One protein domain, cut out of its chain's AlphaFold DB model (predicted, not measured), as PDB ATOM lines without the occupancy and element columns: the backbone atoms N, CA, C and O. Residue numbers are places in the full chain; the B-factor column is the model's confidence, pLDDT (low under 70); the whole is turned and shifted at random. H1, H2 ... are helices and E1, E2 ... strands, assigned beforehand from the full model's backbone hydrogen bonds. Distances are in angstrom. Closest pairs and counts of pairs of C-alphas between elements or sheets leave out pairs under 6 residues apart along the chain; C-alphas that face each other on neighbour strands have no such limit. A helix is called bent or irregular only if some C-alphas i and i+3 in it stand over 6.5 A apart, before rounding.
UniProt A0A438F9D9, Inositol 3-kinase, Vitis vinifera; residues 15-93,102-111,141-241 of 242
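Overview. This is residues 15 to 93, 102 to 111 and 141 to 241 of the 242 residues of the protein "Inositol 3-kinase" of Vitis vinifera (UniProt A0A438F9D9). The model is a helix-backed sheet with a second, slimmer strand part beside it: the helical hairpin H5 and H6 covers one face of the four-stranded sheet E8 to E11, and short H3 is over the other face. H1 packs on H5 and joins this body to the other part, where the twisted three-stranded sheet E3, E2, E7 extends away from the small strand pairs E1 with E4 and E5 with E6. The printed part has 190 residues with six named helices and eleven named strands, in the order E1 E2 E3 H1 E4 E5 E6 E7 H2 E8 H3 H4 E9 E10 E11 H5 H6; the class is mixed, helices and strands. The sheets E8 E9 E10 E11 and E3 E2 E7, in those orders, are mixed, and both small pairs are parallel. The whole is compact, with a radius of gyration of the C-alphas of 17.1 A and spans of 48 by 45 by 38 A.

Along the chain. E1 is residues 15 to 17, and C-alpha 15 is at (26.849, 30.334, 88.054). E2, residues 21 to 27, is 19.0 A long, and E3, residues 30 to 37, is 18.7 A long and bends by 52 degrees at residue 33. H1, residues 39 to 49, is 15.5 A long. E4 is residues 54 to 57 and runs on into E5, residues 59 to 61, at 46 degrees. E6 is residues 73 to 75, and E7, residues 81 to 87, is 19.8 A long. H2 is residues 148 to 154; it is irregular, but only just, with C-alphas 150 and 153 6.9 A apart. E8, residues 157 to 161, begins at C-alpha 157, (26.210, 44.683, 89.435). H3 is residues 165 to 168, H4 residues 170 to 173, E9 residues 178 to 182, E10 residues 188 to 192 and E11 residues 195 to 199. H5, residues 212 to 226, is 21.0 A long; H6, residues 230 to 240, is 15.2 A long and ends at C-alpha 240, (40.601, 41.049, 80.623).

Arrangement. E1 and E4 are parallel, with N 16 and O 55 2.8 A apart. The hairpin E2 and E3 is antiparallel, with N 23 and O 35 2.9 A apart; E2 and E7 are parallel, with N 24 and O 83 2.8 A apart. This sheet is only just strongly twisted, its C-alphas up to 4.4 A off the best plane. E5 and E6 are parallel, with N 75 and O 60 2.8 A apart. H1 touches H5 the same way at a steep tilt of 46 degrees, closest at the C-alphas of Ile 43 and Gly 218, 4.4 A. E8, H3, H4 and E9 form a strand-helix-strand unit, two parallel strands joined through helices, with a right-handed crossover; N 160 and O 180 are 2.9 A apart. E9, E10 and E11 form a meander, each strand the antiparallel neighbour of the one before; N 181 and O 189, and N 190 and O 197, are both 2.8 A apart. H3 is over E8 at a height over the sheet of 8.5 A, on the opposite face from H5 and H6; H4 only grazes the sheet. H5 is over E8 and E9 at 10.3 A, and H6 over E9 and E10 at 9.0 A. H5 and H6 touch, opposite ways at a steep tilt of 45 degrees, closest at the C-alphas of Phe 216 and Gly 237, 4.0 A. H2 is close to H4 but not clearly touching, at 6.8 A between the C-alphas of Leu 152 and Ala 173. Every O i to N i+4 pair is within hydrogen-bond range in H1, H5 and H6; H2 has 0 of 3, but 3 of 4 O i to N i+3 pairs, and H3 and H4 are too short for an i+4 pair.

Size, cuts and confidence. The C-alphas farthest apart are those of Ala 91 and Asn 111, 50.2 A. Residues 94 to 101 and 112 to 140 are not printed; the gaps are 25.6 A between C-alphas 93 and 102, and 25.0 A between C-alphas 111 and 141. The links E5 to E6 and E11 to H5 are long. The mean pLDDT of the printed part is 79.1, and it is under 70 at residues 87 to 93, 102 to 111, 141 to 149, 208 and 241.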
ATOM      1  N   LEU A  15      27.725  30.877  89.089       79.25
ATOM      2  CA  LEU A  15      26.849  30.334  88.054       79.25
ATOM      3  C   LEU A  15      26.871  31.315  86.886       79.25
ATOM      4  O   LEU A  15      26.544  32.489  87.072       79.25
ATOM      5  N   VAL A  16      27.237  30.830  85.708       79.94
ATOM      6  CA  VAL A  16      27.124  31.564  84.452       79.94
ATOM      7  C   VAL A  16      25.877  31.078  83.729       79.94
ATOM      8  O   VAL A  16      25.682  29.879  83.546       79.94
ATOM      9  N   VAL A  17      25.029  32.010  83.305       79.94
ATOM     10  CA  VAL A  17      23.891  31.717  82.432       79.94
ATOM     11  C   VAL A  17      23.995  32.627  81.223       79.94
ATOM     12  O   VAL A  17      24.048  33.844  81.376       79.94
ATOM     13  N   GLY A  18      24.034  32.044  80.031       78.31
ATOM     14  CA  GLY A  18      24.204  32.794  78.790       78.31
ATOM     15  C   GLY A  18      24.075  31.902  77.565       78.31
ATOM     16  O   GLY A  18      23.672  30.745  77.660       78.31
ATOM     17  N   ASN A  19      24.407  32.437  76.399       79.12
ATOM     18  CA  ASN A  19      24.391  31.709  75.137       79.12
ATOM     19  C   ASN A  19      25.811  31.446  74.636       79.12
ATOM     20  O   ASN A  19      26.697  32.288  74.784       79.12
ATOM     21  N   TYR A  20      25.983  30.297  73.991       86.69
ATOM     22  CA  TYR A  20      27.014  30.143  72.975       86.69
ATOM     23  C   TYR A  20      26.423  30.504  71.613       86.69
ATOM     24  O   TYR A  20      25.215  30.347  71.397       86.69
ATOM     25  N   CYS A  21      27.259  30.997  70.709       85.56
ATOM     26  CA  CYS A  21      26.874  31.255  69.328       85.56
ATOM     27  C   CYS A  21      28.000  30.934  68.347       85.56
ATOM     28  O   CYS A  21      29.144  30.712  68.743       85.56
ATOM     29  N   HIS A  22      27.639  30.888  67.069       84.94
ATOM     30  CA  HIS A  22      28.578  30.950  65.959       84.94
ATOM     31  C   HIS A  22      28.888  32.417  65.670       84.94
ATOM     32  O   HIS A  22      27.984  33.147  65.264       84.94
ATOM     33  N   ASP A  23      30.130  32.847  65.868       84.06
ATOM     34  CA  ASP A  23      30.582  34.177  65.463       84.06
ATOM     35  C   ASP A  23      31.237  34.073  64.086       84.06
ATOM     36  O   ASP A  23      32.228  33.371  63.903       84.06
ATOM     37  N   VAL A  24      30.671  34.766  63.102       82.69
ATOM     38  CA  VAL A  24      31.170  34.801  61.726       82.69
ATOM     39  C   VAL A  24      31.782  36.168  61.467       82.69
ATOM     40  O   VAL A  24      31.101  37.196  61.510       82.69
ATOM     41  N   LEU A  25      33.073  36.182  61.161       79.69
ATOM     42  CA  LEU A  25      33.796  37.375  60.750       79.69
ATOM     43  C   LEU A  25      33.647  37.541  59.240       79.69
ATOM     44  O   LEU A  25      34.025  36.664  58.462       79.69
ATOM     45  N   ILE A  26      33.121  38.687  58.817       77.12
ATOM     46  CA  ILE A  26      32.881  39.027  57.414       77.12
ATOM     47  C   ILE A  26      33.695  40.271  57.072       77.12
ATOM     48  O   ILE A  26      33.546  41.318  57.697       77.12
ATOM     49  N   ARG A  27      34.547  40.189  56.051       78.75
ATOM     50  CA  ARG A  27      35.352  41.308  55.557       78.75
ATOM     51  C   ARG A  27      35.069  41.531  54.082       78.75
ATOM     52  O   ARG A  27      35.342  40.652  53.272       78.75
ATOM     53  N   ASN A  28      34.593  42.727  53.732       81.69
ATOM     54  CA  ASN A  28      34.215  43.077  52.356       81.69
ATOM     55  C   ASN A  28      33.287  42.016  51.724       81.69
ATOM     56  O   ASN A  28      33.592  41.490  50.658       81.69
ATOM     57  N   ASP A  29      32.215  41.651  52.436       80.81
ATOM     58  CA  ASP A  29      31.227  40.630  52.041       80.81
ATOM     59  C   ASP A  29      31.766  39.196  51.872       80.81
ATOM     60  O   ASP A  29      31.055  38.309  51.403       80.81
ATOM     61  N   VAL A  30      33.001  38.931  52.308       82.88
ATOM     62  CA  VAL A  30      33.604  37.595  52.317       82.88
ATOM     63  C   VAL A  30      33.744  37.103  53.753       82.88
ATOM     64  O   VAL A  30      34.293  37.809  54.600       82.88
ATOM     65  N   VAL A  31      33.280  35.883  54.032       85.69
ATOM     66  CA  VAL A  31      33.529  35.216  55.319       85.69
ATOM     67  C   VAL A  31      35.026  34.945  55.446       85.69
ATOM     68  O   VAL A  31      35.614  34.245  54.625       85.69
ATOM     69  N   VAL A  32      35.649  35.529  56.467       86.12
ATOM     70  CA  VAL A  32      37.083  35.379  56.758       86.12
ATOM     71  C   VAL A  32      37.357  34.438  57.926       86.12
ATOM     72  O   VAL A  32      38.499  34.018  58.097       86.12
ATOM     73  N   GLY A  33      36.340  34.086  58.710       85.12
ATOM     74  CA  GLY A  33      36.472  33.120  59.793       85.12
ATOM     75  C   GLY A  33      35.158  32.855  60.514       85.12
ATOM     76  O   GLY A  33      34.256  33.690  60.502       85.12
ATOM     77  N   GLU A  34      35.088  31.695  61.159       89.56
ATOM     78  CA  GLU A  34      34.008  31.300  62.060       89.56
ATOM     79  C   GLU A  34      34.618  30.833  63.382       89.56
ATOM     80  O   GLU A  34      35.538  30.011  63.396       89.56
ATOM     81  N   THR A  35      34.126  31.359  64.498       90.00
ATOM     82  CA  THR A  35      34.663  31.099  65.838       90.00
ATOM     83  C   THR A  35      33.541  30.879  66.848       90.00
ATOM     84  O   THR A  35      32.379  31.207  66.610       90.00
ATOM     85  N   LEU A  36      33.883  30.277  67.989       91.69
ATOM     86  CA  LEU A  36      32.960  30.166  69.115       91.69
ATOM     87  C   LEU A  36      32.743  31.550  69.732       91.69
ATOM     88  O   LEU A  36      33.687  32.156  70.239       91.69
ATOM     89  N   GLY A  37      31.489  31.978  69.767       86.19
ATOM     90  CA  GLY A  37      31.073  33.244  70.344       86.19
ATOM     91  C   GLY A  37      30.143  33.125  71.540       86.19
ATOM     92  O   GLY A  37      29.833  32.042  72.056       86.19
ATOM     93  N   GLY A  38      29.641  34.290  71.935       82.38
ATOM     94  CA  GLY A  38      28.603  34.453  72.943       82.38
ATOM     95  C   GLY A  38      29.167  34.710  74.334       82.38
ATOM     96  O   GLY A  38      30.229  34.213  74.708       82.38
ATOM     97  N   ALA A  39      28.422  35.473  75.131       80.69
ATOM     98  CA  ALA A  39      28.876  35.962  76.431       80.69
ATOM     99  C   ALA A  39      29.326  34.845  77.382       80.69
ATOM    100  O   ALA A  39      30.295  34.990  78.126       80.69
ATOM    101  N   ALA A  40      28.639  33.699  77.326       85.25
ATOM    102  CA  ALA A  40      29.006  32.527  78.107       85.25
ATOM    103  C   ALA A  40      30.414  32.019  77.764       85.25
ATOM    104  O   ALA A  40      31.140  31.628  78.675       85.25
ATOM    105  N   SER A  41      30.804  32.042  76.483       89.06
ATOM    106  CA  SER A  41      32.131  31.615  76.015       89.06
ATOM    107  C   SER A  41      33.211  32.516  76.591       89.06
ATOM    108  O   SER A  41      34.066  32.049  77.338       89.06
ATOM    109  N   PHE A  42      33.115  33.823  76.347       88.12
ATOM    110  CA  PHE A  42      34.120  34.782  76.803       88.12
ATOM    111  C   PHE A  42      34.280  34.775  78.327       88.12
ATOM    112  O   PHE A  42      35.399  34.700  78.832       88.12
ATOM    113  N   ILE A  43      33.173  34.763  79.077       86.38
ATOM    114  CA  ILE A  43      33.237  34.792  80.542       86.38
ATOM    115  C   ILE A  43      33.780  33.479  81.110       86.38
ATOM    116  O   ILE A  43      34.639  33.520  81.990       86.38
ATOM    117  N   SER A  44      33.314  32.322  80.626       88.06
ATOM    118  CA  SER A  44      33.825  31.033  81.118       88.06
ATOM    119  C   SER A  44      35.306  30.851  80.798       88.06
ATOM    120  O   SER A  44      36.049  30.473  81.695       88.06
ATOM    121  N   ASN A  45      35.764  31.246  79.607       91.81
ATOM    122  CA  ASN A  45      37.179  31.180  79.240       91.81
ATOM    123  C   ASN A  45      38.066  32.013  80.179       91.81
ATOM    124  O   ASN A  45      39.132  31.550  80.589       91.81
ATOM    125  N   VAL A  46      37.627  33.222  80.562       90.62
ATOM    126  CA  VAL A  46      38.364  34.037  81.543       90.62
ATOM    127  C   VAL A  46      38.402  33.344  82.904       90.62
ATOM    128  O   VAL A  46      39.472  33.236  83.499       90.62
ATOM    129  N   LEU A  47      37.261  32.843  83.394       88.88
ATOM    130  CA  LEU A  47      37.177  32.164  84.694       88.88
ATOM    131  C   LEU A  47      38.016  30.878  84.739       88.88
ATOM    132  O   LEU A  47      38.726  30.653  85.723       88.88
ATOM    133  N   ASP A  48      37.983  30.079  83.675       91.06
ATOM    134  CA  ASP A  48      38.783  28.865  83.522       91.06
ATOM    135  C   ASP A  48      40.281  29.202  83.507       91.06
ATOM    136  O   ASP A  48      41.067  28.569  84.218       91.06
ATOM    137  N   GLY A  49      40.672  30.261  82.786       90.94
ATOM    138  CA  GLY A  49      42.054  30.745  82.718       90.94
ATOM    139  C   GLY A  49      42.634  31.157  84.075       90.94
ATOM    140  O   GLY A  49      43.825  30.971  84.320       90.94
ATOM    141  N   VAL A  50      41.795  31.644  84.995       89.31
ATOM    142  CA  VAL A  50      42.188  31.967  86.381       89.31
ATOM    143  C   VAL A  50      41.810  30.878  87.394       89.31
ATOM    144  O   VAL A  50      41.843  31.113  88.603       89.31
ATOM    145  N   SER A  51      41.466  29.674  86.920       89.88
ATOM    146  CA  SER A  51      41.134  28.500  87.742       89.88
ATOM    147  C   SER A  51      39.974  28.718  88.729       89.88
ATOM    148  O   SER A  51      39.943  28.139  89.822       89.88
ATOM    149  N   ILE A  52      38.993  29.544  88.358       83.88
ATOM    150  CA  ILE A  52      37.770  29.753  89.135       83.88
ATOM    151  C   ILE A  52      36.695  28.783  88.656       83.88
ATOM    152  O   ILE A  52      36.240  28.835  87.522       83.88
ATOM    153  N   ARG A  53      36.224  27.926  89.568       82.12
ATOM    154  CA  ARG A  53      35.126  26.998  89.274       82.12
ATOM    155  C   ARG A  53      33.799  27.741  89.120       82.12
ATOM    156  O   ARG A  53      33.305  28.340  90.083       82.12
ATOM    157  N   CYS A  54      33.190  27.613  87.949       80.44
ATOM    158  CA  CYS A  54      31.821  28.029  87.682       80.44
ATOM    159  C   CYS A  54      30.982  26.857  87.161       80.44
ATOM    160  O   CYS A  54      31.491  25.961  86.494       80.44
ATOM    161  N   ASP A  55      29.696  26.865  87.502       81.75
ATOM    162  CA  ASP A  55      28.694  26.073  86.800       81.75
ATOM    163  C   ASP A  55      28.207  26.919  85.613       81.75
ATOM    164  O   ASP A  55      27.907  28.104  85.791       81.75
ATOM    165  N   LEU A  56      28.122  26.343  84.414       82.06
ATOM    166  CA  LEU A  56      27.635  27.036  83.222       82.06
ATOM    167  C   LEU A  56      26.323  26.423  82.733       82.06
ATOM    168  O   LEU A  56      26.206  25.209  82.585       82.06
ATOM    169  N   VAL A  57      25.352  27.278  82.422       83.56
ATOM    170  CA  VAL A  57      24.110  26.889  81.753       83.56
ATOM    171  C   VAL A  57      23.953  27.703  80.477       83.56
ATOM    172  O   VAL A  57      23.696  28.909  80.519       83.56
ATOM    173  N   SER A  58      24.052  27.027  79.338       84.81
ATOM    174  CA  SER A  58      23.794  27.601  78.020       84.81
ATOM    175  C   SER A  58      22.917  26.680  77.176       84.81
ATOM    176  O   SER A  58      22.752  25.498  77.483       84.81
ATOM    177  N   LYS A  59      22.289  27.244  76.139       85.25
ATOM    178  CA  LYS A  59      21.479  26.501  75.167       85.25
ATOM    179  C   LYS A  59      22.033  26.706  73.767       85.25
ATOM    180  O   LYS A  59      22.381  27.833  73.420       85.25
ATOM    181  N   VAL A  60      22.061  25.632  72.987       88.94
ATOM    182  CA  VAL A  60      22.508  25.623  71.588       88.94
ATOM    183  C   VAL A  60      21.594  24.735  70.748       88.94
ATOM    184  O   VAL A  60      20.830  23.941  71.300       88.94
ATOM    185  N   GLY A  61      21.658  24.875  69.431       90.75
ATOM    186  CA  GLY A  61      20.989  23.981  68.496       90.75
ATOM    187  C   GLY A  61      21.780  22.703  68.235       90.75
ATOM    188  O   GLY A  61      22.897  22.520  68.719       90.75
ATOM    189  N   SER A  62      21.192  21.791  67.462       94.06
ATOM    190  CA  SER A  62      21.860  20.551  67.034       94.06
ATOM    191  C   SER A  62      23.029  20.778  66.067       94.06
ATOM    192  O   SER A  62      23.813  19.867  65.832       94.06
ATOM    193  N   ASP A  63      23.122  21.976  65.500       92.88
ATOM    194  CA  ASP A  63      24.166  22.479  64.604       92.88
ATOM    195  C   ASP A  63      25.402  23.035  65.341       92.88
ATOM    196  O   ASP A  63      26.342  23.494  64.695       92.88
ATOM    197  N   PHE A  64      25.436  22.984  66.680       94.69
ATOM    198  CA  PHE A  64      26.572  23.472  67.459       94.69
ATOM    199  C   PHE A  64      27.877  22.747  67.092       94.69
ATOM    200  O   PHE A  64      27.994  21.532  67.239       94.69
ATOM    201  N   ALA A  65      28.876  23.510  66.644       92.12
ATOM    202  CA  ALA A  65      30.061  22.974  65.968       92.12
ATOM    203  C   ALA A  65      31.323  22.889  66.848       92.12
ATOM    204  O   ALA A  65      32.372  22.451  66.376       92.12
ATOM    205  N   TYR A  66      31.258  23.323  68.109       94.00
ATOM    206  CA  TYR A  66      32.449  23.539  68.936       94.00
ATOM    207  C   TYR A  66      32.550  22.541  70.092       94.00
ATOM    208  O   TYR A  66      31.565  22.221  70.755       94.00
ATOM    209  N   SER A  67      33.774  22.100  70.388       93.56
ATOM    210  CA  SER A  67      34.081  21.385  71.630       93.56
ATOM    211  C   SER A  67      34.401  22.401  72.723       93.56
ATOM    212  O   SER A  67      35.325  23.197  72.573       93.56
ATOM    213  N   VAL A  68      33.656  22.365  73.823       92.50
ATOM    214  CA  VAL A  68      33.757  23.334  74.924       92.50
ATOM    215  C   VAL A  68      33.987  22.629  76.255       92.50
ATOM    216  O   VAL A  68      33.513  21.512  76.460       92.50
ATOM    217  N   ALA A  69      34.691  23.291  77.176       90.00
ATOM    218  CA  ALA A  69      34.939  22.767  78.524       90.00
ATOM    219  C   ALA A  69      33.643  22.604  79.339       90.00
ATOM    220  O   ALA A  69      33.548  21.727  80.196       90.00
ATOM    221  N   HIS A  70      32.638  23.427  79.032       89.50
ATOM    222  CA  HIS A  70      31.359  23.481  79.725       89.50
ATOM    223  C   HIS A  70      30.212  23.097  78.774       89.50
ATOM    224  O   HIS A  70      29.794  23.921  77.959       89.50
ATOM    225  N   PRO A  71      29.698  21.853  78.830       92.69
ATOM    226  CA  PRO A  71      28.729  21.364  77.850       92.69
ATOM    227  C   PRO A  71      27.390  22.128  77.881       92.69
ATOM    228  O   PRO A  71      26.785  22.250  78.950       92.69
ATOM    229  N   PRO A  72      26.882  22.603  76.727       92.50
ATOM    230  CA  PRO A  72      25.585  23.263  76.647       92.50
ATOM    231  C   PRO A  72      24.423  22.260  76.648       92.50
ATOM    232  O   PRO A  72      24.576  21.074  76.352       92.50
ATOM    233  N   ILE A  73      23.215  22.763  76.894       90.44
ATOM    234  CA  ILE A  73      21.970  22.030  76.654       90.44
ATOM    235  C   ILE A  73      21.620  22.139  75.166       90.44
ATOM    236  O   ILE A  73      21.346  23.232  74.666       90.44
ATOM    237  N   VAL A  74      21.576  21.005  74.467       92.50
ATOM    238  CA  VAL A  74      21.180  20.951  73.054       92.50
ATOM    239  C   VAL A  74      19.655  20.977  72.932       92.50
ATOM    240  O   VAL A  74      18.952  20.182  73.558       92.50
ATOM    241  N   VAL A  75      19.143  21.887  72.107       91.19
ATOM    242  CA  VAL A  75      17.724  22.045  71.782       91.19
ATOM    243  C   VAL A  75      17.512  21.615  70.324       91.19
ATOM    244  O   VAL A  75      17.818  22.385  69.419       91.19
ATOM    245  N   PRO A  76      16.962  20.415  70.056       88.44
ATOM    246  CA  PRO A  76      16.893  19.864  68.694       88.44
ATOM    247  C   PRO A  76      16.003  20.649  67.720       88.44
ATOM    248  O   PRO A  76      16.094  20.478  66.513       88.44
ATOM    249  N   THR A  77      15.092  21.472  68.239       88.69
ATOM    250  CA  THR A  77      14.059  22.164  67.454       88.69
ATOM    251  C   THR A  77      14.454  23.578  67.039       88.69
ATOM    252  O   THR A  77      13.615  24.329  66.543       88.69
ATOM    253  N   SER A  78      15.676  24.015  67.330       85.62
ATOM    254  CA  SER A  78      16.111  25.387  67.067       85.62
ATOM    255  C   SER A  78      17.586  25.405  66.682       85.62
ATOM    256  O   SER A  78      18.347  24.639  67.269       85.62
ATOM    257  N   PRO A  79      17.996  26.246  65.718       88.00
ATOM    258  CA  PRO A  79      19.404  26.400  65.377       88.00
ATOM    259  C   PRO A  79      20.155  27.127  66.495       88.00
ATOM    260  O   PRO A  79      19.564  27.853  67.305       88.00
ATOM    261  N   THR A  80      21.468  26.943  66.523       87.25
ATOM    262  CA  THR A  80      22.370  27.699  67.381       87.25
ATOM    263  C   THR A  80      22.350  29.157  66.945       87.25
ATOM    264  O   THR A  80      22.309  29.475  65.757       87.25
ATOM    265  N   THR A  81      22.369  30.071  67.916       85.19
ATOM    266  CA  THR A  81      22.470  31.504  67.634       85.19
ATOM    267  C   THR A  81      23.695  31.783  66.763       85.19
ATOM    268  O   THR A  81      24.772  31.245  67.012       85.19
ATOM    269  N   LEU A  82      23.536  32.651  65.770       81.19
ATOM    270  CA  LEU A  82      24.577  33.027  64.822       81.19
ATOM    271  C   LEU A  82      24.720  34.552  64.812       81.19
ATOM    272  O   LEU A  82      23.728  35.278  64.743       81.19
ATOM    273  N   PHE A  83      25.955  35.025  64.943       79.44
ATOM    274  CA  PHE A  83      26.324  36.429  65.033       79.44
ATOM    275  C   PHE A  83      27.286  36.782  63.901       79.44
ATOM    276  O   PHE A  83      28.233  36.053  63.623       79.44
ATOM    277  N   HIS A  84      27.040  37.907  63.232       76.00
ATOM    278  CA  HIS A  84      27.862  38.384  62.124       76.00
ATOM    279  C   HIS A  84      28.601  39.660  62.522       76.00
ATOM    280  O   HIS A  84      27.973  40.681  62.811       76.00
ATOM    281  N   ALA A  85      29.928  39.616  62.463       72.44
ATOM    282  CA  ALA A  85      30.802  40.756  62.688       72.44
ATOM    283  C   ALA A  85      31.366  41.254  61.350       72.44
ATOM    284  O   ALA A  85      32.131  40.562  60.681       72.44
ATOM    285  N   PHE A  86      30.987  42.470  60.951       73.31
ATOM    286  CA  PHE A  86      31.394  43.063  59.675       73.31
ATOM    287  C   PHE A  86      32.603  43.991  59.845       73.31
ATOM    288  O   PHE A  86      32.505  45.069  60.430       73.31
ATOM    289  N   LEU A  87      33.740  43.602  59.268       67.06
ATOM    290  CA  LEU A  87      34.961  44.396  59.180       67.06
ATOM    291  C   LEU A  87      35.021  45.105  57.821       67.06
ATOM    292  O   LEU A  87      35.578  44.592  56.846       67.06
ATOM    293  N   ILE A  88      34.458  46.309  57.743       57.12
ATOM    294  CA  ILE A  88      34.588  47.163  56.556       57.12
ATOM    295  C   ILE A  88      35.922  47.910  56.657       57.12
ATOM    296  O   ILE A  88      36.152  48.664  57.603       57.12
ATOM    297  N   ARG A  89      36.827  47.727  55.682       43.25
ATOM    298  CA  ARG A  89      38.018  48.585  55.557       43.25
ATOM    299  C   ARG A  89      37.548  50.009  55.243       43.25
ATOM    300  O   ARG A  89      37.303  50.332  54.085       43.25
ATOM    301  N   VAL A  90      37.463  50.881  56.246       36.72
ATOM    302  CA  VAL A  90      37.402  52.323  55.991       36.72
ATOM    303  C   VAL A  90      38.792  52.743  55.522       36.72
ATOM    304  O   VAL A  90      39.729  52.863  56.311       36.72
ATOM    305  N   ALA A  91      38.949  52.916  54.210       28.78
ATOM    306  CA  ALA A  91      40.065  53.669  53.666       28.78
ATOM    307  C   ALA A  91      40.001  55.085  54.262       28.78
ATOM    308  O   ALA A  91      39.084  55.839  53.961       28.78
ATOM    309  N   THR A  92      40.939  55.402  55.160       30.23
ATOM    310  CA  THR A  92      41.317  56.765  55.574       30.23
ATOM    311  C   THR A  92      40.168  57.779  55.687       30.23
ATOM    312  O   THR A  92      40.012  58.645  54.831       30.23
ATOM    313  N   ALA A  93      39.425  57.754  56.792       26.06
ATOM    314  CA  ALA A  93      38.704  58.929  57.275       26.06
ATOM    315  C   ALA A  93      38.752  58.945  58.808       26.06
ATOM    316  O   ALA A  93      38.455  57.948  59.460       26.06
ATOM    317  N   SER A 102      27.142  43.037  71.597       37.78
ATOM    318  CA  SER A 102      25.909  42.578  72.238       37.78
ATOM    319  C   SER A 102      26.001  42.870  73.736       37.78
ATOM    320  O   SER A 102      26.981  42.458  74.360       37.78
ATOM    321  N   ALA A 103      25.024  43.561  74.327       33.97
ATOM    322  CA  ALA A 103      25.010  43.737  75.775       33.97
ATOM    323  C   ALA A 103      24.709  42.397  76.455       33.97
ATOM    324  O   ALA A 103      23.810  41.645  76.064       33.97
ATOM    325  N   SER A 104      25.445  42.127  77.523       37.88
ATOM    326  CA  SER A 104      25.273  40.946  78.360       37.88
ATOM    327  C   SER A 104      24.893  41.414  79.758       37.88
ATOM    328  O   SER A 104      25.731  41.959  80.476       37.88
ATOM    329  N   VAL A 105      23.638  41.212  80.187       33.94
ATOM    330  CA  VAL A 105      23.325  41.279  81.626       33.94
ATOM    331  C   VAL A 105      23.750  39.965  82.238       33.94
ATOM    332  O   VAL A 105      23.256  38.895  81.888       33.94
ATOM    333  N   PHE A 106      24.631  40.079  83.216       34.41
ATOM    334  CA  PHE A 106      25.118  38.956  83.982       34.41
ATOM    335  C   PHE A 106      24.717  39.148  85.435       34.41
ATOM    336  O   PHE A 106      25.155  40.075  86.114       34.41
ATOM    337  N   VAL A 107      23.840  38.272  85.922       36.09
ATOM    338  CA  VAL A 107      23.388  38.298  87.314       36.09
ATOM    339  C   VAL A 107      24.369  37.489  88.152       36.09
ATOM    340  O   VAL A 107      24.166  36.300  88.396       36.09
ATOM    341  N   VAL A 108      25.437  38.125  88.635       34.06
ATOM    342  CA  VAL A 108      26.290  37.495  89.650       34.06
ATOM    343  C   VAL A 108      25.642  37.650  91.019       34.06
ATOM    344  O   VAL A 108      25.791  38.660  91.705       34.06
ATOM    345  N   ARG A 109      24.927  36.608  91.452       35.81
ATOM    346  CA  ARG A 109      24.508  36.475  92.851       35.81
ATOM    347  C   ARG A 109      25.693  35.976  93.685       35.81
ATOM    348  O   ARG A 109      25.800  34.787  93.973       35.81
ATOM    349  N   LEU A 110      26.573  36.889  94.100       30.00
ATOM    350  CA  LEU A 110      27.565  36.606  95.144       30.00
ATOM    351  C   LEU A 110      26.828  36.402  96.476       30.00
ATOM    352  O   LEU A 110      26.078  37.245  96.961       30.00
ATOM    353  N   ASN A 111      26.955  35.197  97.010       27.86
ATOM    354  CA  ASN A 111      26.061  34.627  98.006       27.86
ATOM    355  C   ASN A 111      26.121  35.355  99.370       27.86
ATOM    356  O   ASN A 111      27.167  35.395 100.012       27.86
ATOM    357  N   LEU A 141      19.359  45.575  76.927       29.27
ATOM    358  CA  LEU A 141      18.901  46.862  77.451       29.27
ATOM    359  C   LEU A 141      18.074  46.632  78.735       29.27
ATOM    360  O   LEU A 141      16.957  46.112  78.647       29.27
ATOM    361  N   ILE A 142      18.537  47.076  79.914       33.00
ATOM    362  CA  ILE A 142      17.607  47.385  81.020       33.00
ATOM    363  C   ILE A 142      16.904  48.686  80.651       33.00
ATOM    364  O   ILE A 142      17.220  49.768  81.118       33.00
ATOM    365  N   TYR A 143      15.952  48.575  79.739       35.09
ATOM    366  CA  TYR A 143      15.117  49.695  79.364       35.09
ATOM    367  C   TYR A 143      14.034  49.849  80.430       35.09
ATOM    368  O   TYR A 143      13.399  48.854  80.803       35.09
ATOM    369  N   VAL A 144      13.709  51.081  80.817       33.84
ATOM    370  CA  VAL A 144      12.486  51.394  81.581       33.84
ATOM    371  C   VAL A 144      11.225  50.843  80.872       33.84
ATOM    372  O   VAL A 144      10.217  50.580  81.520       33.84
ATOM    373  N   ARG A 145      11.283  50.540  79.557       36.59
ATOM    374  CA  ARG A 145      10.198  49.869  78.799       36.59
ATOM    375  C   ARG A 145      10.464  48.403  78.405       36.59
ATOM    376  O   ARG A 145       9.662  47.836  77.677       36.59
ATOM    377  N   SER A 146      11.559  47.779  78.855       51.03
ATOM    378  CA  SER A 146      11.885  46.362  78.557       51.03
ATOM    379  C   SER A 146      11.138  45.378  79.462       51.03
ATOM    380  O   SER A 146      11.231  44.169  79.286       51.03
ATOM    381  N   GLY A 147      10.422  45.890  80.468       58.59
ATOM    382  CA  GLY A 147       9.762  45.081  81.487       58.59
ATOM    383  C   GLY A 147      10.713  44.530  82.552       58.59
ATOM    384  O   GLY A 147      10.221  44.049  83.563       58.59
ATOM    385  N   PHE A 148      12.039  44.645  82.407       64.69
ATOM    386  CA  PHE A 148      13.022  44.066  83.342       64.69
ATOM    387  C   PHE A 148      13.423  44.972  84.510       64.69
ATOM    388  O   PHE A 148      14.169  44.542  85.385       64.69
ATOM    389  N   PHE A 149      12.896  46.196  84.582       68.69
ATOM    390  CA  PHE A 149      13.188  47.151  85.658       68.69
ATOM    391  C   PHE A 149      12.977  46.563  87.065       68.69
ATOM    392  O   PHE A 149      13.771  46.780  87.975       68.69
ATOM    393  N   HIS A 150      11.947  45.727  87.225       77.06
ATOM    394  CA  HIS A 150      11.625  45.040  88.479       77.06
ATOM    395  C   HIS A 150      12.729  44.086  88.981       77.06
ATOM    396  O   HIS A 150      12.663  43.615  90.118       77.06
ATOM    397  N   LEU A 151      13.730  43.774  88.147       76.56
ATOM    398  CA  LEU A 151      14.879  42.950  88.510       76.56
ATOM    399  C   LEU A 151      16.022  43.758  89.126       76.56
ATOM    400  O   LEU A 151      16.816  43.161  89.850       76.56
ATOM    401  N   LEU A 152      16.093  45.078  88.905       78.38
ATOM    402  CA  LEU A 152      17.168  45.938  89.422       78.38
ATOM    403  C   LEU A 152      17.428  45.767  90.928       78.38
ATOM    404  O   LEU A 152      18.589  45.597  91.293       78.38
ATOM    405  N   PRO A 153      16.411  45.668  91.812       82.12
ATOM    406  CA  PRO A 153      16.644  45.449  93.244       82.12
ATOM    407  C   PRO A 153      17.299  44.097  93.587       82.12
ATOM    408  O   PRO A 153      17.669  43.856  94.735       82.12
ATOM    409  N   ARG A 154      17.375  43.166  92.627       79.50
ATOM    410  CA  ARG A 154      17.982  41.832  92.776       79.50
ATOM    411  C   ARG A 154      19.334  41.717  92.071       79.50
ATOM    412  O   ARG A 154      19.976  40.672  92.186       79.50
ATOM    413  N   ILE A 155      19.742  42.747  91.337       79.50
ATOM    414  CA  ILE A 155      21.008  42.803  90.611       79.50
ATOM    415  C   ILE A 155      22.051  43.430  91.539       79.50
ATOM    416  O   ILE A 155      21.823  44.486  92.114       79.50
ATOM    417  N   GLY A 156      23.196  42.766  91.718       79.25
ATOM    418  CA  GLY A 156      24.315  43.342  92.473       79.25
ATOM    419  C   GLY A 156      25.119  44.333  91.631       79.25
ATOM    420  O   GLY A 156      25.422  45.437  92.079       79.25
ATOM    421  N   PHE A 157      25.413  43.930  90.393       85.69
ATOM    422  CA  PHE A 157      26.210  44.683  89.435       85.69
ATOM    423  C   PHE A 157      25.559  44.637  88.055       85.69
ATOM    424  O   PHE A 157      25.107  43.574  87.626       85.69
ATOM    425  N   LEU A 158      25.538  45.771  87.368       85.62
ATOM    426  CA  LEU A 158      25.041  45.920  86.007       85.62
ATOM    427  C   LEU A 158      26.161  46.468  85.130       85.62
ATOM    428  O   LEU A 158      26.648  47.555  85.402       85.62
ATOM    429  N   LYS A 159      26.559  45.752  84.078       87.75
ATOM    430  CA  LYS A 159      27.531  46.254  83.100       87.75
ATOM    431  C   LYS A 159      26.809  46.781  81.865       87.75
ATOM    432  O   LYS A 159      25.868  46.151  81.393       87.75
ATOM    433  N   ALA A 160      27.306  47.884  81.324       85.62
ATOM    434  CA  ALA A 160      26.963  48.401  80.008       85.62
ATOM    435  C   ALA A 160      28.204  49.051  79.370       85.62
ATOM    436  O   ALA A 160      29.161  49.384  80.063       85.62
ATOM    437  N   SER A 161      28.243  49.187  78.051       83.12
ATOM    438  CA  SER A 161      29.214  50.042  77.365       83.12
ATOM    439  C   SER A 161      28.759  51.502  77.341       83.12
ATOM    440  O   SER A 161      27.603  51.805  77.640       83.12
ATOM    441  N   ALA A 162      29.652  52.418  76.967       85.06
ATOM    442  CA  ALA A 162      29.304  53.821  76.748       85.06
ATOM    443  C   ALA A 162      28.187  53.992  75.697       85.06
ATOM    444  O   ALA A 162      27.342  54.873  75.826       85.06
ATOM    445  N   GLU A 163      28.139  53.119  74.688       78.62
ATOM    446  CA  GLU A 163      27.096  53.088  73.657       78.62
ATOM    447  C   GLU A 163      25.766  52.525  74.184       78.62
ATOM    448  O   GLU A 163      24.698  52.894  73.696       78.62
ATOM    449  N   GLU A 164      25.818  51.647  75.189       77.56
ATOM    450  CA  GLU A 164      24.651  51.040  75.843       77.56
ATOM    451  C   GLU A 164      24.085  51.928  76.968       77.56
ATOM    452  O   GLU A 164      22.885  51.894  77.247       77.56
ATOM    453  N   ALA A 165      24.926  52.761  77.592       80.69
ATOM    454  CA  ALA A 165      24.580  53.607  78.736       80.69
ATOM    455  C   ALA A 165      23.344  54.510  78.522       80.69
ATOM    456  O   ALA A 165      22.503  54.558  79.427       80.69
ATOM    457  N   PRO A 166      23.137  55.157  77.348       78.38
ATOM    458  CA  PRO A 166      21.942  55.966  77.085       78.38
ATOM    459  C   PRO A 166      20.629  55.184  77.187       78.38
ATOM    460  O   PRO A 166      19.561  55.778  77.327       78.38
ATOM    461  N   TYR A 167      20.692  53.856  77.108       73.88
ATOM    462  CA  TYR A 167      19.522  52.994  77.126       73.88
ATOM    463  C   TYR A 167      19.258  52.304  78.471       73.88
ATOM    464  O   TYR A 167      18.196  51.697  78.631       73.88
ATOM    465  N   VAL A 168      20.205  52.376  79.409       72.00
ATOM    466  CA  VAL A 168      20.141  51.715  80.725       72.00
ATOM    467  C   VAL A 168      19.507  52.602  81.802       72.00
ATOM    468  O   VAL A 168      19.060  52.084  82.820       72.00
ATOM    469  N   ASP A 169      19.432  53.917  81.570       83.62
ATOM    470  CA  ASP A 169      19.092  54.915  82.596       83.62
ATOM    471  C   ASP A 169      19.982  54.741  83.839       83.62
ATOM    472  O   ASP A 169      19.568  54.245  84.889       83.62
ATOM    473  N   VAL A 170      21.265  55.094  83.683       86.19
ATOM    474  CA  VAL A 170      22.306  54.901  84.708       86.19
ATOM    475  C   VAL A 170      21.918  55.551  86.035       86.19
ATOM    476  O   VAL A 170      22.159  54.960  87.087       86.19
ATOM    477  N   GLU A 171      21.273  56.718  85.992       89.12
ATOM    478  CA  GLU A 171      20.846  57.457  87.181       89.12
ATOM    479  C   GLU A 171      19.755  56.737  87.969       89.12
ATOM    480  O   GLU A 171      19.758  56.759  89.201       89.12
ATOM    481  N   GLU A 172      18.839  56.050  87.293       86.94
ATOM    482  CA  GLU A 172      17.876  55.201  87.979       86.94
ATOM    483  C   GLU A 172      18.509  53.874  88.418       86.94
ATOM    484  O   GLU A 172      18.353  53.464  89.570       86.94
ATOM    485  N   ALA A 173      19.284  53.218  87.552       84.31
ATOM    486  CA  ALA A 173      19.898  51.925  87.845       84.31
ATOM    487  C   ALA A 173      20.859  51.973  89.049       84.31
ATOM    488  O   ALA A 173      20.832  51.065  89.892       84.31
ATOM    489  N   ARG A 174      21.648  53.052  89.192       88.81
ATOM    490  CA  ARG A 174      22.608  53.236  90.299       88.81
ATOM    491  C   ARG A 174      21.954  53.348  91.677       88.81
ATOM    492  O   ARG A 174      22.619  53.140  92.691       88.81
ATOM    493  N   LYS A 175      20.651  53.649  91.742       90.06
ATOM    494  CA  LYS A 175      19.886  53.668  93.004       90.06
ATOM    495  C   LYS A 175      19.681  52.264  93.570       90.06
ATOM    496  O   LYS A 175      19.495  52.122  94.779       90.06
ATOM    497  N   TRP A 176      19.712  51.247  92.708       86.25
ATOM    498  CA  TRP A 176      19.366  49.865  93.039       86.25
ATOM    499  C   TRP A 176      20.566  48.919  93.024       86.25
ATOM    500  O   TRP A 176      20.603  47.979  93.815       86.25
ATOM    501  N   CYS A 177      21.541  49.160  92.147       82.75
ATOM    502  CA  CYS A 177      22.707  48.302  91.961       82.75
ATOM    503  C   CYS A 177      23.950  49.121  91.591       82.75
ATOM    504  O   CYS A 177      23.845  50.299  91.260       82.75
ATOM    505  N   CYS A 178      25.137  48.513  91.647       86.75
ATOM    506  CA  CYS A 178      26.340  49.161  91.129       86.75
ATOM    507  C   CYS A 178      26.385  49.018  89.600       86.75
ATOM    508  O   CYS A 178      26.247  47.909  89.085       86.75
ATOM    509  N   VAL A 179      26.571  50.119  88.876       88.69
ATOM    510  CA  VAL A 179      26.610  50.130  87.407       88.69
ATOM    511  C   VAL A 179      28.051  50.318  86.935       88.69
ATOM    512  O   VAL A 179      28.737  51.221  87.396       88.69
ATOM    513  N   LEU A 180      28.512  49.467  86.025       89.00
ATOM    514  CA  LEU A 180      29.822  49.520  85.386       89.00
ATOM    515  C   LEU A 180      29.638  49.960  83.936       89.00
ATOM    516  O   LEU A 180      29.025  49.234  83.154       89.00
ATOM    517  N   ILE A 181      30.173  51.123  83.578       91.25
ATOM    518  CA  ILE A 181      30.168  51.637  82.207       91.25
ATOM    519  C   ILE A 181      31.562  51.490  81.608       91.25
ATOM    520  O   ILE A 181      32.492  52.175  82.026       91.25
ATOM    521  N   THR A 182      31.722  50.599  80.630       87.19
ATOM    522  CA  THR A 182      32.995  50.409  79.919       87.19
ATOM    523  C   THR A 182      33.133  51.441  78.800       87.19
ATOM    524  O   THR A 182      32.286  51.499  77.910       87.19
ATOM    525  N   ASN A 183      34.225  52.203  78.812       88.56
ATOM    526  CA  ASN A 183      34.524  53.305  77.891       88.56
ATOM    527  C   ASN A 183      35.681  52.960  76.928       88.56
ATOM    528  O   ASN A 183      36.469  53.828  76.544       88.56
ATOM    529  N   GLY A 184      35.833  51.677  76.581       83.50
ATOM    530  CA  GLY A 184      36.941  51.175  75.763       83.50
ATOM    531  C   GLY A 184      38.300  51.609  76.321       83.50
ATOM    532  O   GLY A 184      38.609  51.380  77.489       83.50
ATOM    533  N   LYS A 185      39.078  52.324  75.503       84.06
ATOM    534  CA  LYS A 185      40.416  52.843  75.841       84.06
ATOM    535  C   LYS A 185      40.474  53.840  77.009       84.06
ATOM    536  O   LYS A 185      41.569  54.156  77.458       84.06
ATOM    537  N   GLU A 186      39.337  54.348  77.485       88.06
ATOM    538  CA  GLU A 186      39.266  55.228  78.663       88.06
ATOM    539  C   GLU A 186      38.988  54.440  79.963       88.06
ATOM    540  O   GLU A 186      38.879  55.022  81.045       88.06
ATOM    541  N   GLY A 187      38.883  53.108  79.876       89.56
ATOM    542  CA  GLY A 187      38.684  52.209  81.010       89.56
ATOM    543  C   GLY A 187      37.216  52.027  81.367       89.56
ATOM    544  O   GLY A 187      36.387  51.762  80.500       89.56
ATOM    545  N   CYS A 188      36.881  52.125  82.651       93.00
ATOM    546  CA  CYS A 188      35.525  51.891  83.147       93.00
ATOM    547  C   CYS A 188      35.128  52.942  84.184       93.00
ATOM    548  O   CYS A 188      35.939  53.320  85.022       93.00
ATOM    549  N   THR A 189      33.867  53.358  84.182       95.25
ATOM    550  CA  THR A 189      33.275  54.177  85.244       95.25
ATOM    551  C   THR A 189      32.366  53.310  86.102       95.25
ATOM    552  O   THR A 189      31.513  52.590  85.585       95.25
ATOM    553  N   LEU A 190      32.552  53.353  87.414       93.62
ATOM    554  CA  LEU A 190      31.672  52.731  88.393       93.62
ATOM    555  C   LEU A 190      30.677  53.770  88.891       93.62
ATOM    556  O   LEU A 190      31.095  54.852  89.283       93.62
ATOM    557  N   TYR A 191      29.400  53.418  88.958       93.50
ATOM    558  CA  TYR A 191      28.346  54.221  89.565       93.50
ATOM    559  C   TYR A 191      27.697  53.442  90.704       93.50
ATOM    560  O   TYR A 191      27.401  52.250  90.586       93.50
ATOM    561  N   TRP A 192      27.439  54.124  91.811       92.94
ATOM    562  CA  TRP A 192      26.592  53.650  92.900       92.94
ATOM    563  C   TRP A 192      25.667  54.787  93.332       92.94
ATOM    564  O   TRP A 192      25.710  55.891  92.792       92.94
ATOM    565  N   LYS A 193      24.794  54.520  94.303       89.50
ATOM    566  CA  LYS A 193      23.736  55.450  94.714       89.50
ATOM    567  C   LYS A 193      24.234  56.892  94.890       89.50
ATOM    568  O   LYS A 193      23.707  57.807  94.263       89.50
ATOM    569  N   ASP A 194      25.309  57.061  95.651       92.00
ATOM    570  CA  ASP A 194      25.784  58.368  96.109       92.00
ATOM    571  C   ASP A 194      27.166  58.742  95.544       92.00
ATOM    572  O   ASP A 194      27.849  59.597  96.103       92.00
ATOM    573  N   GLY A 195      27.613  58.103  94.459       92.50
ATOM    574  CA  GLY A 195      28.901  58.448  93.869       92.50
ATOM    575  C   GLY A 195      29.266  57.674  92.615       92.50
ATOM    576  O   GLY A 195      28.554  56.772  92.168       92.50
ATOM    577  N   GLU A 196      30.408  58.061  92.066       96.25
ATOM    578  CA  GLU A 196      31.015  57.458  90.894       96.25
ATOM    579  C   GLU A 196      32.539  57.391  91.046       96.25
ATOM    580  O   GLU A 196      33.134  58.120  91.845       96.25
ATOM    581  N   MET A 197      33.180  56.493  90.303       94.81
ATOM    582  CA  MET A 197      34.632  56.337  90.293       94.81
ATOM    583  C   MET A 197      35.114  55.913  88.911       94.81
ATOM    584  O   MET A 197      34.681  54.886  88.391       94.81
ATOM    585  N   GLN A 198      36.058  56.666  88.349       96.56
ATOM    586  CA  GLN A 198      36.751  56.273  87.126       96.56
ATOM    587  C   GLN A 198      37.889  55.300  87.443       96.56
ATOM    588  O   GLN A 198      38.721  55.560  88.311       96.56
ATOM    589  N   ILE A 199      37.946  54.209  86.689       94.31
ATOM    590  CA  ILE A 199      39.010  53.211  86.708       94.31
ATOM    591  C   ILE A 199      39.771  53.320  85.392       94.31
ATOM    592  O   ILE A 199      39.236  53.003  84.326       94.31
ATOM    593  N   SER A 200      41.020  53.777  85.468       90.94
ATOM    594  CA  SER A 200      41.905  53.839  84.305       90.94
ATOM    595  C   SER A 200      42.226  52.428  83.791       90.94
ATOM    596  O   SER A 200      42.405  51.508  84.596       90.94
ATOM    597  N   PRO A 201      42.305  52.229  82.466       87.06
ATOM    598  CA  PRO A 201      42.645  50.934  81.900       87.06
ATOM    599  C   PRO A 201      44.147  50.669  81.981       87.06
ATOM    600  O   PRO A 201      44.961  51.580  82.153       87.06
ATOM    601  N   PHE A 202      44.520  49.410  81.765       81.12
ATOM    602  CA  PHE A 202      45.887  49.089  81.379       81.12
ATOM    603  C   PHE A 202      46.133  49.542  79.929       81.12
ATOM    604  O   PHE A 202      45.247  49.369  79.092       81.12
ATOM    605  N   PRO A 203      47.303  50.118  79.595       78.31
ATOM    606  CA  PRO A 203      47.619  50.477  78.215       78.31
ATOM    607  C   PRO A 203      47.640  49.243  77.308       78.31
ATOM    608  O   PRO A 203      48.429  48.323  77.530       78.31
ATOM    609  N   THR A 204      46.805  49.235  76.270       77.31
ATOM    610  CA  THR A 204      46.701  48.125  75.314       77.31
ATOM    611  C   THR A 204      46.598  48.629  73.874       77.31
ATOM    612  O   THR A 204      46.282  49.791  73.609       77.31
ATOM    613  N   VAL A 205      46.883  47.737  72.922       74.25
ATOM    614  CA  VAL A 205      46.576  47.941  71.504       74.25
ATOM    615  C   VAL A 205      45.411  47.025  71.165       74.25
ATOM    616  O   VAL A 205      45.580  45.809  71.108       74.25
ATOM    617  N   GLN A 206      44.231  47.603  70.957       71.12
ATOM    618  CA  GLN A 206      43.052  46.839  70.565       71.12
ATOM    619  C   GLN A 206      43.203  46.363  69.114       71.12
ATOM    620  O   GLN A 206      43.329  47.171  68.192       71.12
ATOM    621  N   ILE A 207      43.215  45.040  68.928       72.19
ATOM    622  CA  ILE A 207      43.298  44.394  67.609       72.19
ATOM    623  C   ILE A 207      41.901  43.971  67.137       72.19
ATOM    624  O   ILE A 207      41.552  44.202  65.981       72.19
ATOM    625  N   ASP A 208      41.103  43.393  68.036       69.81
ATOM    626  CA  ASP A 208      39.730  42.949  67.800       69.81
ATOM    627  C   ASP A 208      38.885  43.264  69.049       69.81
ATOM    628  O   ASP A 208      39.245  42.807  70.134       69.81
ATOM    629  N   PRO A 209      37.808  44.066  68.942       70.56
ATOM    630  CA  PRO A 209      36.946  44.385  70.080       70.56
ATOM    631  C   PRO A 209      35.964  43.254  70.443       70.56
ATOM    632  O   PRO A 209      35.218  43.380  71.420       70.56
ATOM    633  N   THR A 210      35.902  42.174  69.657       75.94
ATOM    634  CA  THR A 210      34.935  41.087  69.851       75.94
ATOM    635  C   THR A 210      35.122  40.425  71.216       75.94
ATOM    636  O   THR A 210      36.208  39.975  71.571       75.94
ATOM    637  N   GLY A 211      34.050  40.387  72.013       74.56
ATOM    638  CA  GLY A 211      34.064  39.779  73.345       74.56
ATOM    639  C   GLY A 211      34.799  40.578  74.426       74.56
ATOM    640  O   GLY A 211      34.884  40.098  75.558       74.56
ATOM    641  N   ALA A 212      35.288  41.794  74.146       82.88
ATOM    642  CA  ALA A 212      35.991  42.614  75.138       82.88
ATOM    643  C   ALA A 212      35.099  42.938  76.352       82.88
ATOM    644  O   ALA A 212      35.511  42.770  77.496       82.88
ATOM    645  N   GLY A 213      33.835  43.311  76.128       83.38
ATOM    646  CA  GLY A 213      32.897  43.614  77.218       83.38
ATOM    647  C   GLY A 213      32.558  42.408  78.105       83.38
ATOM    648  O   GLY A 213      32.422  42.555  79.320       83.38
ATOM    649  N   ASP A 214      32.453  41.218  77.516       85.00
ATOM    650  CA  ASP A 214      32.203  39.978  78.253       85.00
ATOM    651  C   ASP A 214      33.459  39.509  78.990       85.00
ATOM    652  O   ASP A 214      33.394  39.107  80.149       85.00
ATOM    653  N   SER A 215      34.627  39.637  78.363       88.00
ATOM    654  CA  SER A 215      35.907  39.308  78.989       88.00
ATOM    655  C   SER A 215      36.214  40.251  80.156       88.00
ATOM    656  O   SER A 215      36.635  39.790  81.219       88.00
ATOM    657  N   PHE A 216      35.886  41.545  80.026       89.88
ATOM    658  CA  PHE A 216      35.898  42.501  81.136       89.88
ATOM    659  C   PHE A 216      35.060  41.990  82.304       89.88
ATOM    660  O   PHE A 216      35.508  41.976  83.452       89.88
ATOM    661  N   LEU A 217      33.845  41.527  82.017       88.19
ATOM    662  CA  LEU A 217      32.950  41.021  83.045       88.19
ATOM    663  C   LEU A 217      33.484  39.732  83.682       88.19
ATOM    664  O   LEU A 217      33.399  39.583  84.899       88.19
ATOM    665  N   GLY A 218      34.103  38.846  82.901       87.75
ATOM    666  CA  GLY A 218      34.815  37.673  83.408       87.75
ATOM    667  C   GLY A 218      35.923  38.044  84.396       87.75
ATOM    668  O   GLY A 218      35.965  37.500  85.502       87.75
ATOM    669  N   GLY A 219      36.760  39.026  84.050       91.00
ATOM    670  CA  GLY A 219      37.832  39.528  84.917       91.00
ATOM    671  C   GLY A 219      37.302  40.197  86.184       91.00
ATOM    672  O   GLY A 219      37.775  39.929  87.291       91.00
ATOM    673  N   PHE A 220      36.244  40.998  86.049       89.38
ATOM    674  CA  PHE A 220      35.562  41.622  87.179       89.38
ATOM    675  C   PHE A 220      35.029  40.583  88.171       89.38
ATOM    676  O   PHE A 220      35.300  40.640  89.374       89.38
ATOM    677  N   VAL A 221      34.311  39.578  87.670       87.25
ATOM    678  CA  VAL A 221      33.757  38.501  88.494       87.25
ATOM    679  C   VAL A 221      34.863  37.673  89.135       87.25
ATOM    680  O   VAL A 221      34.745  37.319  90.312       87.25
ATOM    681  N   ALA A 222      35.954  37.416  88.410       87.31
ATOM    682  CA  ALA A 222      37.119  36.742  88.961       87.31
ATOM    683  C   ALA A 222      37.683  37.482  90.182       87.31
ATOM    684  O   ALA A 222      37.877  36.871  91.237       87.31
ATOM    685  N   GLY A 223      37.847  38.802  90.076       86.50
ATOM    686  CA  GLY A 223      38.317  39.644  91.173       86.50
ATOM    687  C   GLY A 223      37.401  39.577  92.395       86.50
ATOM    688  O   GLY A 223      37.857  39.337  93.516       86.50
ATOM    689  N   LEU A 224      36.085  39.688  92.186       84.31
ATOM    690  CA  LEU A 224      35.108  39.591  93.275       84.31
ATOM    691  C   LEU A 224      35.128  38.219  93.965       84.31
ATOM    692  O   LEU A 224      35.071  38.129  95.195       84.31
ATOM    693  N   VAL A 225      35.228  37.132  93.195       81.38
ATOM    694  CA  VAL A 225      35.314  35.767  93.734       81.38
ATOM    695  C   VAL A 225      36.574  35.599  94.586       81.38
ATOM    696  O   VAL A 225      36.496  35.042  95.689       81.38
ATOM    697  N   GLN A 226      37.699  36.155  94.136       83.50
ATOM    698  CA  GLN A 226      38.970  36.169  94.865       83.50
ATOM    699  C   GLN A 226      38.956  37.089  96.101       83.50
ATOM    700  O   GLN A 226      39.824  36.974  96.962       83.50
ATOM    701  N   GLY A 227      37.917  37.915  96.264       81.19
ATOM    702  CA  GLY A 227      37.723  38.781  97.426       81.19
ATOM    703  C   GLY A 227      38.338  40.169  97.285       81.19
ATOM    704  O   GLY A 227      38.537  40.825  98.305       81.19
ATOM    705  N   LEU A 228      38.626  40.604  96.056       83.75
ATOM    706  CA  LEU A 228      39.042  41.973  95.771       83.75
ATOM    707  C   LEU A 228      37.911  42.967  96.063       83.75
ATOM    708  O   LEU A 228      36.723  42.625  95.993       83.75
ATOM    709  N   ALA A 229      38.281  44.209  96.374       87.50
ATOM    710  CA  ALA A 229      37.324  45.305  96.434       87.50
ATOM    711  C   ALA A 229      36.771  45.604  95.030       87.50
ATOM    712  O   ALA A 229      37.387  45.267  94.022       87.50
ATOM    713  N   VAL A 230      35.605  46.253  94.951       89.56
ATOM    714  CA  VAL A 230      34.943  46.547  93.664       89.56
ATOM    715  C   VAL A 230      35.850  47.323  92.690       89.56
ATOM    716  O   VAL A 230      35.910  46.908  91.533       89.56
ATOM    717  N   PRO A 231      36.598  48.369  93.102       91.62
ATOM    718  CA  PRO A 231      37.526  49.061  92.202       91.62
ATOM    719  C   PRO A 231      38.645  48.157  91.669       91.62
ATOM    720  O   PRO A 231      38.929  48.173  90.475       91.62
ATOM    721  N   ASP A 232      39.228  47.316  92.526       90.38
ATOM    722  CA  ASP A 232      40.306  46.392  92.146       90.38
ATOM    723  C   ASP A 232      39.798  45.284  91.216       90.38
ATOM    724  O   ASP A 232      40.464  44.897  90.257       90.38
ATOM    725  N   ALA A 233      38.583  44.793  91.461       88.69
ATOM    726  CA  ALA A 233      37.910  43.876  90.555       88.69
ATOM    727  C   ALA A 233      37.637  44.546  89.200       88.69
ATOM    728  O   ALA A 233      37.836  43.924  88.160       88.69
ATOM    729  N   ALA A 234      37.208  45.813  89.185       88.94
ATOM    730  CA  ALA A 234      36.964  46.556  87.947       88.94
ATOM    731  C   ALA A 234      38.257  46.767  87.155       88.94
ATOM    732  O   ALA A 234      38.253  46.618  85.935       88.94
ATOM    733  N   LEU A 235      39.369  47.015  87.848       91.25
ATOM    734  CA  LEU A 235      40.700  47.064  87.252       91.25
ATOM    735  C   LEU A 235      41.109  45.707  86.652       91.25
ATOM    736  O   LEU A 235      41.620  45.656  85.538       91.25
ATOM    737  N   LEU A 236      40.831  44.585  87.322       89.94
ATOM    738  CA  LEU A 236      41.057  43.258  86.729       89.94
ATOM    739  C   LEU A 236      40.165  43.010  85.496       89.94
ATOM    740  O   LEU A 236      40.574  42.340  84.543       89.94
ATOM    741  N   GLY A 237      38.962  43.584  85.486       87.44
ATOM    742  CA  GLY A 237      38.103  43.625  84.310       87.44
ATOM    743  C   GLY A 237      38.763  44.350  83.137       87.44
ATOM    744  O   GLY A 237      38.813  43.796  82.042       87.44
ATOM    745  N   THR A 238      39.338  45.542  83.344       86.56
ATOM    746  CA  THR A 238      39.997  46.289  82.249       86.56
ATOM    747  C   THR A 238      41.190  45.539  81.660       86.56
ATOM    748  O   THR A 238      41.460  45.670  80.471       86.56
ATOM    749  N   PHE A 239      41.870  44.706  82.453       84.31
ATOM    750  CA  PHE A 239      42.920  43.815  81.953       84.31
ATOM    751  C   PHE A 239      42.380  42.710  81.032       84.31
ATOM    752  O   PHE A 239      43.039  42.322  80.072       84.31
ATOM    753  N   SER A 240      41.184  42.198  81.327       78.88
ATOM    754  CA  SER A 240      40.601  41.049  80.623       78.88
ATOM    755  C   SER A 240      39.835  41.447  79.358       78.88
ATOM    756  O   SER A 240      39.673  40.618  78.472       78.88
ATOM    757  N   GLY A 241      39.363  42.694  79.263       62.47
ATOM    758  CA  GLY A 241      38.571  43.204  78.140       62.47
ATOM    759  C   GLY A 241      39.052  44.550  77.589       62.47
ATOM    760  O   GLY A 241      38.353  45.543  77.802       62.47
TER     761      GLY A 241